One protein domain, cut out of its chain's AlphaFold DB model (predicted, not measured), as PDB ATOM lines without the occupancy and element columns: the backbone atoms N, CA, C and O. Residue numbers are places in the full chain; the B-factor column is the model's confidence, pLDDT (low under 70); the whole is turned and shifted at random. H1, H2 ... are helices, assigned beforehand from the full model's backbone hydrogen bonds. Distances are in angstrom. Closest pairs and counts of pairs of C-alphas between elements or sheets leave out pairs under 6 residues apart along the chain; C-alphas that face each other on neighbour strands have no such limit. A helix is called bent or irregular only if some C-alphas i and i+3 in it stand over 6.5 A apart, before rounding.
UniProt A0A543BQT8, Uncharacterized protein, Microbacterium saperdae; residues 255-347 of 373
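AT A GLANCE: This is residues 255 to 347 of the 373 residues of an uncharacterized protein of Microbacterium saperdae (UniProt A0A543BQT8). Four helices make a four-sided ring, H1, H2, H3 and H4 in chain order round it, each crossing the next at a steep slant and running the opposite way, with H4 coming back to H1 to close the ring. The links H1 to H2 and H3 to H4 lie at one end of the long axis, while the link H2 to H3 and both ends of the printed part lie toward the other. You will find 93 printed residues with four named helices and no named strand; the class is all helix, with 57 of the residues in the helices. The whole is compact, with a radius of gyration of the C-alphas of 12.4 A, and its outline is elongated, spanning 34 by 21 by 20 A.

IN THESE COORDINATES: Start just after Pro 255: find C-alpha 256 at (40.923, -7.719, -60.124), where H1, residues 256 to 270, begins. From there it runs 21.5 A, first to last C-alpha, to C-alpha 270 at (40.083, -22.521, -44.543); watch z rise and y fall on the way. Read on past residues 271 to 278 to Ile 279, where H2, residues 279 to 290, begins; it measures 16.3 A. Next look at Trp 298, the first residue of H3, residues 298 to 309, also 16.3 A long. After the 13 residues 310 to 322 you reach H4, residues 323 to 340, the longest helix with 18 residues and 25.3 A. It ends at C-alpha 340 at (51.845, -12.682, -58.243). Residues 341 to 347 follow it with no named element. No helix is bent or irregular.

HOW THE PARTS SIT: Begin with H1 and look for H2 near its first residues: the two touch, and their closest C-alphas, those of Arg 257 and Ala 283, are 5.3 A apart. Their lines stand at a steep tilt of 43 degrees, opposite ways, and the two form a helical hairpin. Go on to H2 and H3, which touch and form a second helical hairpin, at a steep tilt of 43 degrees, opposite ways. Here H3 touches H2 with residues 304 to 308 alone, and the closest C-alphas are those of Leu 286 and Val 308, 6.2 A apart. H3 and H4 touch at a steep tilt of 51 degrees, opposite ways. Look at Ile 305 and Leu 331 for their closest C-alphas, 6.7 A apart; H4 touches H3 with residues 327 to 335 alone. Then set H4 beside H1 in the numbers: they touch with 17 pairs of C-alphas within 8 A, the closest being those of Thr 264 and Val 330, 5.7 A apart. They run opposite ways at a steep tilt of 42 degrees. H1 and H3 are apart, and so are H2 and H4. In H1, H2 and H4 you will find every O i to N i+4 pair within hydrogen-bond range; in H3 it is 7 of 8.

THE WHOLE: The two C-alphas farthest apart are those of Gln 321 and Ala 343, at 36.2 A, while the first and last printed C-alphas, those of Pro 255 and Trp 347, are 7.4 A apart. The printed part has no cut. The links H1 to H2 and H2 to H3 are short, and the link H3 to H4 is long. Check the B-factor column for confidence: the mean pLDDT of the printed part is 83.2, and 17 residues are under 70, namely residues 272 to 277 and 312 to 322.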
ATOM      1  N   PRO A 255      39.524 -10.513 -63.870       91.00
ATOM      2  CA  PRO A 255      39.130  -9.313 -63.135       91.00
ATOM      3  C   PRO A 255      39.871  -9.189 -61.801       91.00
ATOM      4  O   PRO A 255      40.007 -10.187 -61.080       91.00
ATOM      5  N   LEU A 256      40.296  -7.976 -61.427       92.00
ATOM      6  CA  LEU A 256      40.923  -7.719 -60.124       92.00
ATOM      7  C   LEU A 256      40.010  -8.191 -58.984       92.00
ATOM      8  O   LEU A 256      40.449  -8.929 -58.100       92.00
ATOM      9  N   ARG A 257      38.721  -7.858 -59.060       90.62
ATOM     10  CA  ARG A 257      37.701  -8.309 -58.110       90.62
ATOM     11  C   ARG A 257      37.634  -9.819 -57.914       90.62
ATOM     12  O   ARG A 257      37.548 -10.265 -56.776       90.62
ATOM     13  N   SER A 258      37.782 -10.614 -58.977       89.88
ATOM     14  CA  SER A 258      37.809 -12.082 -58.872       89.88
ATOM     15  C   SER A 258      39.051 -12.571 -58.123       89.88
ATOM     16  O   SER A 258      38.976 -13.521 -57.341       89.88
ATOM     17  N   VAL A 259      40.201 -11.904 -58.303       92.81
ATOM     18  CA  VAL A 259      41.403 -12.181 -57.500       92.81
ATOM     19  C   VAL A 259      41.132 -11.890 -56.027       92.81
ATOM     20  O   VAL A 259      41.377 -12.762 -55.196       92.81
ATOM     21  N   ILE A 260      40.580 -10.715 -55.716       92.81
ATOM     22  CA  ILE A 260      40.271 -10.305 -54.343       92.81
ATOM     23  C   ILE A 260      39.281 -11.287 -53.702       92.81
ATOM     24  O   ILE A 260      39.579 -11.872 -52.661       92.81
ATOM     25  N   ALA A 261      38.145 -11.537 -54.356       89.69
ATOM     26  CA  ALA A 261      37.099 -12.437 -53.887       89.69
ATOM     27  C   ALA A 261      37.631 -13.854 -53.631       89.69
ATOM     28  O   ALA A 261      37.436 -14.409 -52.547       89.69
ATOM     29  N   ALA A 262      38.358 -14.435 -54.592       89.88
ATOM     30  CA  ALA A 262      38.888 -15.787 -54.461       89.88
ATOM     31  C   ALA A 262      39.977 -15.903 -53.391       89.88
ATOM     32  O   ALA A 262      40.091 -16.946 -52.747       89.88
ATOM     33  N   THR A 263      40.817 -14.886 -53.208       91.62
ATOM     34  CA  THR A 263      41.854 -14.893 -52.169       91.62
ATOM     35  C   THR A 263      41.246 -14.748 -50.781       91.62
ATOM     36  O   THR A 263      41.511 -15.591 -49.924       91.62
ATOM     37  N   THR A 264      40.368 -13.764 -50.583       89.56
ATOM     38  CA  THR A 264      39.673 -13.546 -49.309       89.56
ATOM     39  C   THR A 264      38.861 -14.774 -48.911       89.56
ATOM     40  O   THR A 264      39.009 -15.289 -47.804       89.56
ATOM     41  N   ALA A 265      38.078 -15.324 -49.838       86.12
ATOM     42  CA  ALA A 265      37.272 -16.499 -49.555       86.12
ATOM     43  C   ALA A 265      38.105 -17.743 -49.260       86.12
ATOM     44  O   ALA A 265      37.735 -18.498 -48.373       86.12
ATOM     45  N   ARG A 266      39.239 -17.966 -49.940       85.81
ATOM     46  CA  ARG A 266      40.133 -19.084 -49.594       85.81
ATOM     47  C   ARG A 266      40.620 -18.962 -48.154       85.81
ATOM     48  O   ARG A 266      40.549 -19.939 -47.421       85.81
ATOM     49  N   VAL A 267      41.071 -17.780 -47.736       87.06
ATOM     50  CA  VAL A 267      41.539 -17.570 -46.356       87.06
ATOM     51  C   VAL A 267      40.415 -17.836 -45.349       87.06
ATOM     52  O   VAL A 267      40.643 -18.559 -44.382       87.06
ATOM     53  N   ILE A 268      39.202 -17.335 -45.599       83.62
ATOM     54  CA  ILE A 268      38.067 -17.498 -44.677       83.62
ATOM     55  C   ILE A 268      37.545 -18.942 -44.659       83.62
ATOM     56  O   ILE A 268      37.386 -19.524 -43.591       83.62
ATOM     57  N   LEU A 269      37.344 -19.563 -45.827       78.69
ATOM     58  CA  LEU A 269      36.856 -20.944 -45.940       78.69
ATOM     59  C   LEU A 269      37.802 -21.951 -45.271       78.69
ATOM     60  O   LEU A 269      37.343 -22.967 -44.753       78.69
ATOM     61  N   TYR A 270      39.112 -21.683 -45.254       76.56
ATOM     62  CA  TYR A 270      40.083 -22.521 -44.543       76.56
ATOM     63  C   TYR A 270      40.216 -22.195 -43.052       76.56
ATOM     64  O   TYR A 270      40.718 -23.035 -42.307       76.56
ATOM     65  N   ALA A 271      39.756 -21.027 -42.599       73.12
ATOM     66  CA  ALA A 271      39.798 -20.631 -41.193       73.12
ATOM     67  C   ALA A 271      38.688 -21.275 -40.337       73.12
ATOM     68  O   ALA A 271      38.634 -21.030 -39.137       73.12
ATOM     69  N   THR A 272      37.825 -22.119 -40.921       64.19
ATOM     70  CA  THR A 272      36.673 -22.777 -40.259       64.19
ATOM     71  C   THR A 272      35.657 -21.825 -39.619       64.19
ATOM     72  O   THR A 272      34.785 -22.281 -38.886       64.19
ATOM     73  N   ASP A 273      35.735 -20.525 -39.909       58.91
ATOM     74  CA  ASP A 273      34.816 -19.536 -39.354       58.91
ATOM     75  C   ASP A 273      33.469 -19.580 -40.093       58.91
ATOM     76  O   ASP A 273      33.394 -19.572 -41.329       58.91
ATOM     77  N   GLU A 274      32.386 -19.675 -39.326       56.53
ATOM     78  CA  GLU A 274      31.027 -19.927 -39.812       56.53
ATOM     79  C   GLU A 274      30.356 -18.677 -40.397       56.53
ATOM     80  O   GLU A 274      29.220 -18.747 -40.860       56.53
ATOM     81  N   ARG A 275      31.039 -17.524 -40.432       57.69
ATOM     82  CA  ARG A 275      30.466 -16.270 -40.937       57.69
ATOM     83  C   ARG A 275      31.289 -15.689 -42.076       57.69
ATOM     84  O   ARG A 275      32.242 -14.941 -41.891       57.69
ATOM     85  N   LEU A 276      30.867 -16.002 -43.298       57.03
ATOM     86  CA  LEU A 276      31.270 -15.226 -44.463       57.03
ATOM     87  C   LEU A 276      30.435 -13.938 -44.452       57.03
ATOM     88  O   LEU A 276      29.257 -13.950 -44.799       57.03
ATOM     89  N   GLY A 277      31.033 -12.819 -44.042       64.06
ATOM     90  CA  GLY A 277      30.553 -11.500 -44.456       64.06
ATOM     91  C   GLY A 277      30.492 -11.395 -45.989       64.06
ATOM     92  O   GLY A 277      30.941 -12.286 -46.716       64.06
ATOM     93  N   ASN A 278      29.930 -10.307 -46.510       75.06
ATOM     94  CA  ASN A 278      29.738 -10.148 -47.950       75.06
ATOM     95  C   ASN A 278      31.083  -9.899 -48.666       75.06
ATOM     96  O   ASN A 278      31.498  -8.761 -48.875       75.06
ATOM     97  N   ILE A 279      31.783 -10.976 -49.042       82.75
ATOM     98  CA  ILE A 279      33.085 -10.912 -49.731       82.75
ATOM     99  C   ILE A 279      32.961 -10.172 -51.062       82.75
ATOM    100  O   ILE A 279      33.901  -9.487 -51.456       82.75
ATOM    101  N   GLY A 280      31.816 -10.285 -51.743       82.06
ATOM    102  CA  GLY A 280      31.557  -9.531 -52.970       82.06
ATOM    103  C   GLY A 280      31.616  -8.021 -52.727       82.06
ATOM    104  O   GLY A 280      32.278  -7.307 -53.474       82.06
ATOM    105  N   TYR A 281      31.003  -7.542 -51.642       82.25
ATOM    106  CA  TYR A 281      31.057  -6.131 -51.254       82.25
ATOM    107  C   TYR A 281      32.483  -5.683 -50.906       82.25
ATOM    108  O   TYR A 281      32.961  -4.699 -51.465       82.25
ATOM    109  N   PHE A 282      33.204  -6.463 -50.092       85.50
ATOM    110  CA  PHE A 282      34.622  -6.211 -49.794       85.50
ATOM    111  C   PHE A 282      35.477  -6.122 -51.069       85.50
ATOM    112  O   PHE A 282      36.310  -5.229 -51.210       85.50
ATOM    113  N   ALA A 283      35.271  -7.044 -52.014       88.62
ATOM    114  CA  ALA A 283      36.036  -7.085 -53.252       88.62
ATOM    115  C   ALA A 283      35.754  -5.874 -54.152       88.62
ATOM    116  O   ALA A 283      36.689  -5.337 -54.742       88.62
ATOM    117  N   ARG A 284      34.495  -5.422 -54.213       87.56
ATOM    118  CA  ARG A 284      34.089  -4.209 -54.941       87.56
ATOM    119  C   ARG A 284      34.638  -2.935 -54.304       87.56
ATOM    120  O   ARG A 284      35.165  -2.101 -55.034       87.56
ATOM    121  N   ASP A 285      34.548  -2.786 -52.980       87.69
ATOM    122  CA  ASP A 285      35.065  -1.587 -52.303       87.69
ATOM    123  C   ASP A 285      36.587  -1.481 -52.466       87.69
ATOM    124  O   ASP A 285      37.112  -0.437 -52.856       87.69
ATOM    125  N   LEU A 286      37.308  -2.595 -52.289       89.50
ATOM    126  CA  LEU A 286      38.755  -2.619 -52.496       89.50
ATOM    127  C   LEU A 286      39.145  -2.325 -53.952       89.50
ATOM    128  O   LEU A 286      40.066  -1.543 -54.186       89.50
ATOM    129  N   GLU A 287      38.452  -2.908 -54.933       90.19
ATOM    130  CA  GLU A 287      38.666  -2.591 -56.352       90.19
ATOM    131  C   GLU A 287      38.430  -1.098 -56.643       90.19
ATOM    132  O   GLU A 287      39.265  -0.460 -57.291       90.19
ATOM    133  N   GLY A 288      37.352  -0.522 -56.099       88.12
ATOM    134  CA  GLY A 288      37.028   0.899 -56.216       88.12
ATOM    135  C   GLY A 288      38.115   1.808 -55.638       88.12
ATOM    136  O   GLY A 288      38.519   2.771 -56.291       88.12
ATOM    137  N   ARG A 289      38.660   1.474 -54.461       86.94
ATOM    138  CA  ARG A 289      39.744   2.244 -53.821       86.94
ATOM    139  C   ARG A 289      41.085   2.131 -54.538       86.94
ATOM    140  O   ARG A 289      41.874   3.072 -54.496       86.94
ATOM    141  N   ILE A 290      41.355   1.003 -55.195       86.94
ATOM    142  CA  ILE A 290      42.561   0.823 -56.016       86.94
ATOM    143  C   ILE A 290      42.478   1.670 -57.298       86.94
ATOM    144  O   ILE A 290      43.516   2.047 -57.836       86.94
ATOM    145  N   ALA A 291      41.272   2.004 -57.776       82.81
ATOM    146  CA  ALA A 291      41.035   2.957 -58.868       82.81
ATOM    147  C   ALA A 291      41.910   2.716 -60.120       82.81
ATOM    148  O   ALA A 291      42.415   3.649 -60.743       82.81
ATOM    149  N   GLY A 292      42.136   1.447 -60.472       78.12
ATOM    150  CA  GLY A 292      42.938   1.059 -61.638       78.12
ATOM    151  C   GLY A 292      44.458   1.080 -61.430       78.12
ATOM    152  O   GLY A 292      45.195   0.731 -62.352       78.12
ATOM    153  N   ALA A 293      44.954   1.439 -60.242       82.44
ATOM    154  CA  ALA A 293      46.384   1.519 -59.957       82.44
ATOM    155  C   ALA A 293      46.754   0.862 -58.620       82.44
ATOM    156  O   ALA A 293      46.515   1.386 -57.535       82.44
ATOM    157  N   TRP A 294      47.430  -0.283 -58.697       89.81
ATOM    158  CA  TRP A 294      47.975  -0.941 -57.512       89.81
ATOM    159  C   TRP A 294      49.207  -0.200 -56.963       89.81
ATOM    160  O   TRP A 294      50.159   0.001 -57.732       89.81
ATOM    161  N   PRO A 295      49.240   0.180 -55.666       92.62
ATOM    162  CA  PRO A 295      50.343   0.964 -55.113       92.62
ATOM    163  C   PRO A 295      51.711   0.291 -55.303       92.62
ATOM    164  O   PRO A 295      51.847  -0.937 -55.259       92.62
ATOM    165  N   ALA A 296      52.749   1.095 -55.541       92.38
ATOM    166  CA  ALA A 296      54.086   0.587 -55.857       92.38
ATOM    167  C   ALA A 296      54.814   0.019 -54.630       92.38
ATOM    168  O   ALA A 296      55.598  -0.919 -54.761       92.38
ATOM    169  N   ASP A 297      54.548   0.565 -53.448       95.12
ATOM    170  CA  ASP A 297      55.227   0.244 -52.202       95.12
ATOM    171  C   ASP A 297      54.331  -0.551 -51.241       95.12
ATOM    172  O   ASP A 297      53.101  -0.531 -51.308       95.12
ATOM    173  N   TRP A 298      54.961  -1.266 -50.310       93.25
ATOM    174  CA  TRP A 298      54.247  -2.081 -49.327       93.25
ATOM    175  C   TRP A 298      53.311  -1.256 -48.435       93.25
ATOM    176  O   TRP A 298      52.208  -1.712 -48.137       93.25
ATOM    177  N   ALA A 299      53.731  -0.056 -48.014       95.00
ATOM    178  CA  ALA A 299      52.941   0.769 -47.105       95.00
ATOM    179  C   ALA A 299      51.658   1.264 -47.784       95.00
ATOM    180  O   ALA A 299      50.588   1.132 -47.194       95.00
ATOM    181  N   GLY A 300      51.738   1.715 -49.041       93.88
ATOM    182  CA  GLY A 300      50.563   2.076 -49.837       93.88
ATOM    183  C   GLY A 300      49.578   0.916 -50.031       93.88
ATOM    184  O   GLY A 300      48.379   1.083 -49.818       93.88
ATOM    185  N   ARG A 301      50.069  -0.287 -50.367       94.56
ATOM    186  CA  ARG A 301      49.220  -1.489 -50.550       94.56
ATOM    187  C   ARG A 301      48.512  -1.886 -49.263       94.56
ATOM    188  O   ARG A 301      47.318  -2.173 -49.265       94.56
ATOM    189  N   ARG A 302      49.268  -1.900 -48.163       93.75
ATOM    190  CA  ARG A 302      48.755  -2.206 -46.832       93.75
ATOM    191  C   ARG A 302      47.678  -1.202 -46.429       93.75
ATOM    192  O   ARG A 302      46.602  -1.633 -46.039       93.75
ATOM    193  N   ALA A 303      47.946   0.095 -46.576       92.44
ATOM    194  CA  ALA A 303      47.003   1.153 -46.228       92.44
ATOM    195  C   ALA A 303      45.703   1.063 -47.044       92.44
ATOM    196  O   ALA A 303      44.625   1.206 -46.476       92.44
ATOM    197  N   ALA A 304      45.787   0.763 -48.347       90.38
ATOM    198  CA  ALA A 304      44.610   0.583 -49.197       90.38
ATOM    199  C   ALA A 304      43.721  -0.582 -48.728       90.38
ATOM    200  O   ALA A 304      42.504  -0.434 -48.671       90.38
ATOM    201  N   ILE A 305      44.320  -1.720 -48.356       90.75
ATOM    202  CA  ILE A 305      43.576  -2.877 -47.838       90.75
ATOM    203  C   ILE A 305      43.034  -2.594 -46.431       90.75
ATOM    204  O   ILE A 305      41.859  -2.844 -46.174       90.75
ATOM    205  N   GLU A 306      43.859  -2.075 -45.517       90.31
ATOM    206  CA  GLU A 306      43.447  -1.779 -44.138       90.31
ATOM    207  C   GLU A 306      42.277  -0.794 -44.105       90.31
ATOM    208  O   GLU A 306      41.325  -1.043 -43.377       90.31
ATOM    209  N   ALA A 307      42.270   0.224 -44.971       88.81
ATOM    210  CA  ALA A 307      41.175   1.190 -45.061       88.81
ATOM    211  C   ALA A 307      39.807   0.568 -45.407       88.81
ATOM    212  O   ALA A 307      38.791   1.118 -44.999       88.81
ATOM    213  N   VAL A 308      39.774  -0.554 -46.141       87.12
ATOM    214  CA  VAL A 308      38.541  -1.327 -46.415       87.12
ATOM    215  C   VAL A 308      38.218  -2.259 -45.246       87.12
ATOM    216  O   VAL A 308      37.067  -2.479 -44.896       87.12
ATOM    217  N   MET A 309      39.247  -2.848 -44.635       85.31
ATOM    218  CA  MET A 309      39.068  -3.799 -43.537       85.31
ATOM    219  C   MET A 309      38.691  -3.143 -42.203       85.31
ATOM    220  O   MET A 309      38.208  -3.840 -41.318       85.31
ATOM    221  N   ASP A 310      39.015  -1.864 -42.013       83.88
ATOM    222  CA  ASP A 310      38.660  -1.068 -40.828       83.88
ATOM    223  C   ASP A 310      37.306  -0.360 -40.966       83.88
ATOM    224  O   ASP A 310      36.813   0.207 -39.994       83.88
ATOM    225  N   ASP A 311      36.698  -0.397 -42.150       81.19
ATOM    226  CA  ASP A 311      35.356   0.123 -42.374       81.19
ATOM    227  C   ASP A 311      34.328  -0.922 -41.892       81.19
ATOM    228  O   ASP A 311      34.191  -2.017 -42.461       81.19
ATOM    229  N   GLU A 312      33.672  -0.591 -40.770       67.06
ATOM    230  CA  GLU A 312      32.755  -1.457 -40.015       67.06
ATOM    231  C   GLU A 312      31.561  -1.936 -40.856       67.06
ATOM    232  O   GLU A 312      31.056  -3.038 -40.617       67.06
ATOM    233  N   ASP A 313      31.168  -1.167 -41.876       66.38
ATOM    234  CA  ASP A 313      30.064  -1.501 -42.781       66.38
ATOM    235  C   ASP A 313      30.482  -2.546 -43.835       66.38
ATOM    236  O   ASP A 313      29.665  -3.317 -44.343       66.38
ATOM    237  N   THR A 314      31.777  -2.623 -44.152       62.53
ATOM    238  CA  THR A 314      32.361  -3.577 -45.116       62.53
ATOM    239  C   THR A 314      32.751  -4.910 -44.484       62.53
ATOM    240  O   THR A 314      32.699  -5.948 -45.153       62.53
ATOM    241  N   MET A 315      33.174  -4.909 -43.213       62.75
ATOM    242  CA  MET A 315      33.716  -6.090 -42.536       62.75
ATOM    243  C   MET A 315      32.900  -6.535 -41.314       62.75
ATOM    244  O   MET A 315      33.369  -6.516 -40.180       62.75
ATOM    245  N   HIS A 316      31.729  -7.128 -41.540       61.91
ATOM    246  CA  HIS A 316      31.010  -7.885 -40.498       61.91
ATOM    247  C   HIS A 316      31.633  -9.265 -40.170       61.91
ATOM    248  O   HIS A 316      30.941 -10.158 -39.682       61.91
ATOM    249  N   PHE A 317      32.913  -9.499 -40.486       59.19
ATOM    250  CA  PHE A 317      33.429 -10.864 -40.632       59.19
ATOM    251  C   PHE A 317      33.652 -11.641 -39.331       59.19
ATOM    252  O   PHE A 317      33.536 -12.856 -39.388       59.19
ATOM    253  N   VAL A 318      33.967 -11.043 -38.176       51.69
ATOM    254  CA  VAL A 318      34.383 -11.859 -37.011       51.69
ATOM    255  C   VAL A 318      34.182 -11.121 -35.677       51.69
ATOM    256  O   VAL A 318      34.437  -9.918 -35.613       51.69
ATOM    257  N   PRO A 319      33.802 -11.799 -34.574       52.19
ATOM    258  CA  PRO A 319      33.967 -11.260 -33.223       52.19
ATOM    259  C   PRO A 319      35.426 -10.842 -32.916       52.19
ATOM    260  O   PRO A 319      36.397 -11.488 -33.300       52.19
ATOM    261  N   TYR A 320      35.569  -9.738 -32.181       53.66
ATOM    262  CA  TYR A 320      36.748  -8.857 -32.059       53.66
ATOM    263  C   TYR A 320      38.145  -9.476 -31.783       53.66
ATOM    264  O   TYR A 320      39.146  -8.780 -31.967       53.66
ATOM    265  N   GLN A 321      38.264 -10.723 -31.311       51.19
ATOM    266  CA  GLN A 321      39.555 -11.302 -30.887       51.19
ATOM    267  C   GLN A 321      40.201 -12.223 -31.937       51.19
ATOM    268  O   GLN A 321      41.403 -12.092 -32.177       51.19
ATOM    269  N   ASP A 322      39.423 -13.046 -32.648       61.16
ATOM    270  CA  ASP A 322      39.923 -13.868 -33.769       61.16
ATOM    271  C   ASP A 322      40.110 -13.046 -35.062       61.16
ATOM    272  O   ASP A 322      40.876 -13.409 -35.963       61.16
ATOM    273  N   ALA A 323      39.504 -11.854 -35.102       70.06
ATOM    274  CA  ALA A 323      39.543 -10.930 -36.228       70.06
ATOM    275  C   ALA A 323      40.963 -10.478 -36.616       70.06
ATOM    276  O   ALA A 323      41.237 -10.283 -37.796       70.06
ATOM    277  N   ARG A 324      41.904 -10.326 -35.666       80.44
ATOM    278  CA  ARG A 324      43.247  -9.775 -35.964       80.44
ATOM    279  C   ARG A 324      44.127 -10.728 -36.766       80.44
ATOM    280  O   ARG A 324      44.796 -10.295 -37.708       80.44
ATOM    281  N   MET A 325      44.144 -12.009 -36.393       83.56
ATOM    282  CA  MET A 325      44.918 -13.022 -37.113       83.56
ATOM    283  C   MET A 325      44.337 -13.231 -38.507       83.56
ATOM    284  O   MET A 325      45.083 -13.152 -39.481       83.56
ATOM    285  N   LEU A 326      43.012 -13.382 -38.609       83.69
ATOM    286  CA  LEU A 326      42.342 -13.521 -39.900       83.69
ATOM    287  C   LEU A 326      42.575 -12.294 -40.789       83.69
ATOM    288  O   LEU A 326      42.968 -12.451 -41.943       83.69
ATOM    289  N   LYS A 327      42.426 -11.077 -40.244       85.69
ATOM    290  CA  LYS A 327      42.698  -9.821 -40.957       85.69
ATOM    291  C   LYS A 327      44.119  -9.791 -41.513       85.69
ATOM    292  O   LYS A 327      44.323  -9.519 -42.693       85.69
ATOM    293  N   THR A 328      45.098 -10.143 -40.685       89.19
ATOM    294  CA  THR A 328      46.505 -10.203 -41.097       89.19
ATOM    295  C   THR A 328      46.727 -11.252 -42.192       89.19
ATOM    296  O   THR A 328      47.417 -10.978 -43.173       89.19
ATOM    297  N   SER A 329      46.117 -12.436 -42.071       90.50
ATOM    298  CA  SER A 329      46.200 -13.492 -43.085       90.50
ATOM    299  C   SER A 329      45.576 -13.074 -44.415       90.50
ATOM    300  O   SER A 329      46.196 -13.288 -45.455       90.50
ATOM    301  N   VAL A 330      44.397 -12.446 -44.394       89.94
ATOM    302  CA  VAL A 330      43.730 -11.915 -45.593       89.94
ATOM    303  C   VAL A 330      44.598 -10.841 -46.244       89.94
ATOM    304  O   VAL A 330      44.856 -10.920 -47.441       89.94
ATOM    305  N   LEU A 331      45.122  -9.892 -45.465       93.31
ATOM    306  CA  LEU A 331      45.974  -8.817 -45.972       93.31
ATOM    307  C   LEU A 331      47.241  -9.347 -46.656       93.31
ATOM    308  O   LEU A 331      47.538  -8.971 -47.790       93.31
ATOM    309  N   ILE A 332      47.972 -10.249 -45.996       94.38
ATOM    310  CA  ILE A 332      49.194 -10.842 -46.559       94.38
ATOM    311  C   ILE A 332      48.864 -11.644 -47.822       94.38
ATOM    312  O   ILE A 332      49.570 -11.523 -48.826       94.38
ATOM    313  N   ALA A 333      47.790 -12.439 -47.789       93.62
ATOM    314  CA  ALA A 333      47.371 -13.245 -48.928       93.62
ATOM    315  C   ALA A 333      46.968 -12.377 -50.125       93.62
ATOM    316  O   ALA A 333      47.390 -12.669 -51.241       93.62
ATOM    317  N   LEU A 334      46.211 -11.296 -49.906       94.69
ATOM    318  CA  LEU A 334      45.795 -10.366 -50.958       94.69
ATOM    319  C   LEU A 334      46.989  -9.694 -51.622       94.69
ATOM    320  O   LEU A 334      47.097  -9.736 -52.845       94.69
ATOM    321  N   ILE A 335      47.913  -9.130 -50.837       95.44
ATOM    322  CA  ILE A 335      49.100  -8.480 -51.409       95.44
ATOM    323  C   ILE A 335      49.920  -9.493 -52.210       95.44
ATOM    324  O   ILE A 335      50.321  -9.205 -53.336       95.44
ATOM    325  N   SER A 336      50.137 -10.689 -51.655       95.44
ATOM    326  CA  SER A 336      50.881 -11.752 -52.330       95.44
ATOM    327  C   SER A 336      50.216 -12.185 -53.642       95.44
ATOM    328  O   SER A 336      50.896 -12.304 -54.659       95.44
ATOM    329  N   ASP A 337      48.902 -12.427 -53.642       94.56
ATOM    330  CA  ASP A 337      48.182 -12.929 -54.816       94.56
ATOM    331  C   ASP A 337      48.006 -11.862 -55.903       94.56
ATOM    332  O   ASP A 337      48.141 -12.188 -57.084       94.56
ATOM    333  N   ILE A 338      47.748 -10.600 -55.539       94.75
ATOM    334  CA  ILE A 338      47.654  -9.494 -56.505       94.75
ATOM    335  C   ILE A 338      49.013  -9.265 -57.173       94.75
ATOM    336  O   ILE A 338      49.083  -9.186 -58.398       94.75
ATOM    337  N   GLU A 339      50.107  -9.240 -56.406       94.38
ATOM    338  CA  GLU A 339      51.455  -9.088 -56.968       94.38
ATOM    339  C   GLU A 339      51.827 -10.256 -57.882       94.38
ATOM    340  O   GLU A 339      52.313 -10.044 -58.995       94.38
ATOM    341  N   ALA A 340      51.554 -11.490 -57.451       92.94
ATOM    342  CA  ALA A 340      51.845 -12.682 -58.243       92.94
ATOM    343  C   ALA A 340      51.053 -12.734 -59.560       92.94
ATOM    344  O   ALA A 340      51.507 -13.365 -60.513       92.94
ATOM    345  N   ARG A 341      49.883 -12.085 -59.617       93.12
ATOM    346  CA  ARG A 341      48.980 -12.077 -60.780       93.12
ATOM    347  C   ARG A 341      48.933 -10.734 -61.502       93.12
ATOM    348  O   ARG A 341      48.116 -10.573 -62.397       93.12
ATOM    349  N   LYS A 342      49.803  -9.775 -61.171       93.62
ATOM    350  CA  LYS A 342      49.731  -8.400 -61.692       93.62
ATOM    351  C   LYS A 342      49.689  -8.314 -63.223       93.62
ATOM    352  O   LYS A 342      48.986  -7.461 -63.756       93.62
ATOM    353  N   ALA A 343      50.423  -9.192 -63.909       93.38
ATOM    354  CA  ALA A 343      50.460  -9.273 -65.373       93.38
ATOM    355  C   ALA A 343      49.225  -9.952 -65.996       93.38
ATOM    356  O   ALA A 343      48.962  -9.758 -67.177       93.38
ATOM    357  N   ASP A 344      48.487 -10.731 -65.205       93.12
ATOM    358  CA  ASP A 344      47.306 -11.486 -65.628       93.12
ATOM    359  C   ASP A 344      45.997 -10.745 -65.298       93.12
ATOM    360  O   ASP A 344      44.920 -11.155 -65.731       93.12
ATOM    361  N   ILE A 345      46.063  -9.698 -64.472       93.12
ATOM    362  CA  ILE A 345      44.897  -8.910 -64.072       93.12
ATOM    363  C   ILE A 345      44.481  -7.999 -65.225       93.12
ATOM    364  O   ILE A 345      45.295  -7.255 -65.776       93.12
ATOM    365  N   ASP A 346      43.194  -8.039 -65.558       91.25
ATOM    366  CA  ASP A 346      42.579  -7.072 -66.453       91.25
ATOM    367  C   ASP A 346      42.328  -5.762 -65.700       91.25
ATOM    368  O   ASP A 346      41.303  -5.573 -65.046       91.25
ATOM    369  N   TRP A 347      43.297  -4.852 -65.773       88.88
ATOM    370  CA  TRP A 347      43.193  -3.530 -65.155       88.88
ATOM    371  C   TRP A 347      42.160  -2.624 -65.842       88.88
ATOM    372  O   TRP A 347      41.832  -1.578 -65.291       88.88
TER     373      TRP A 347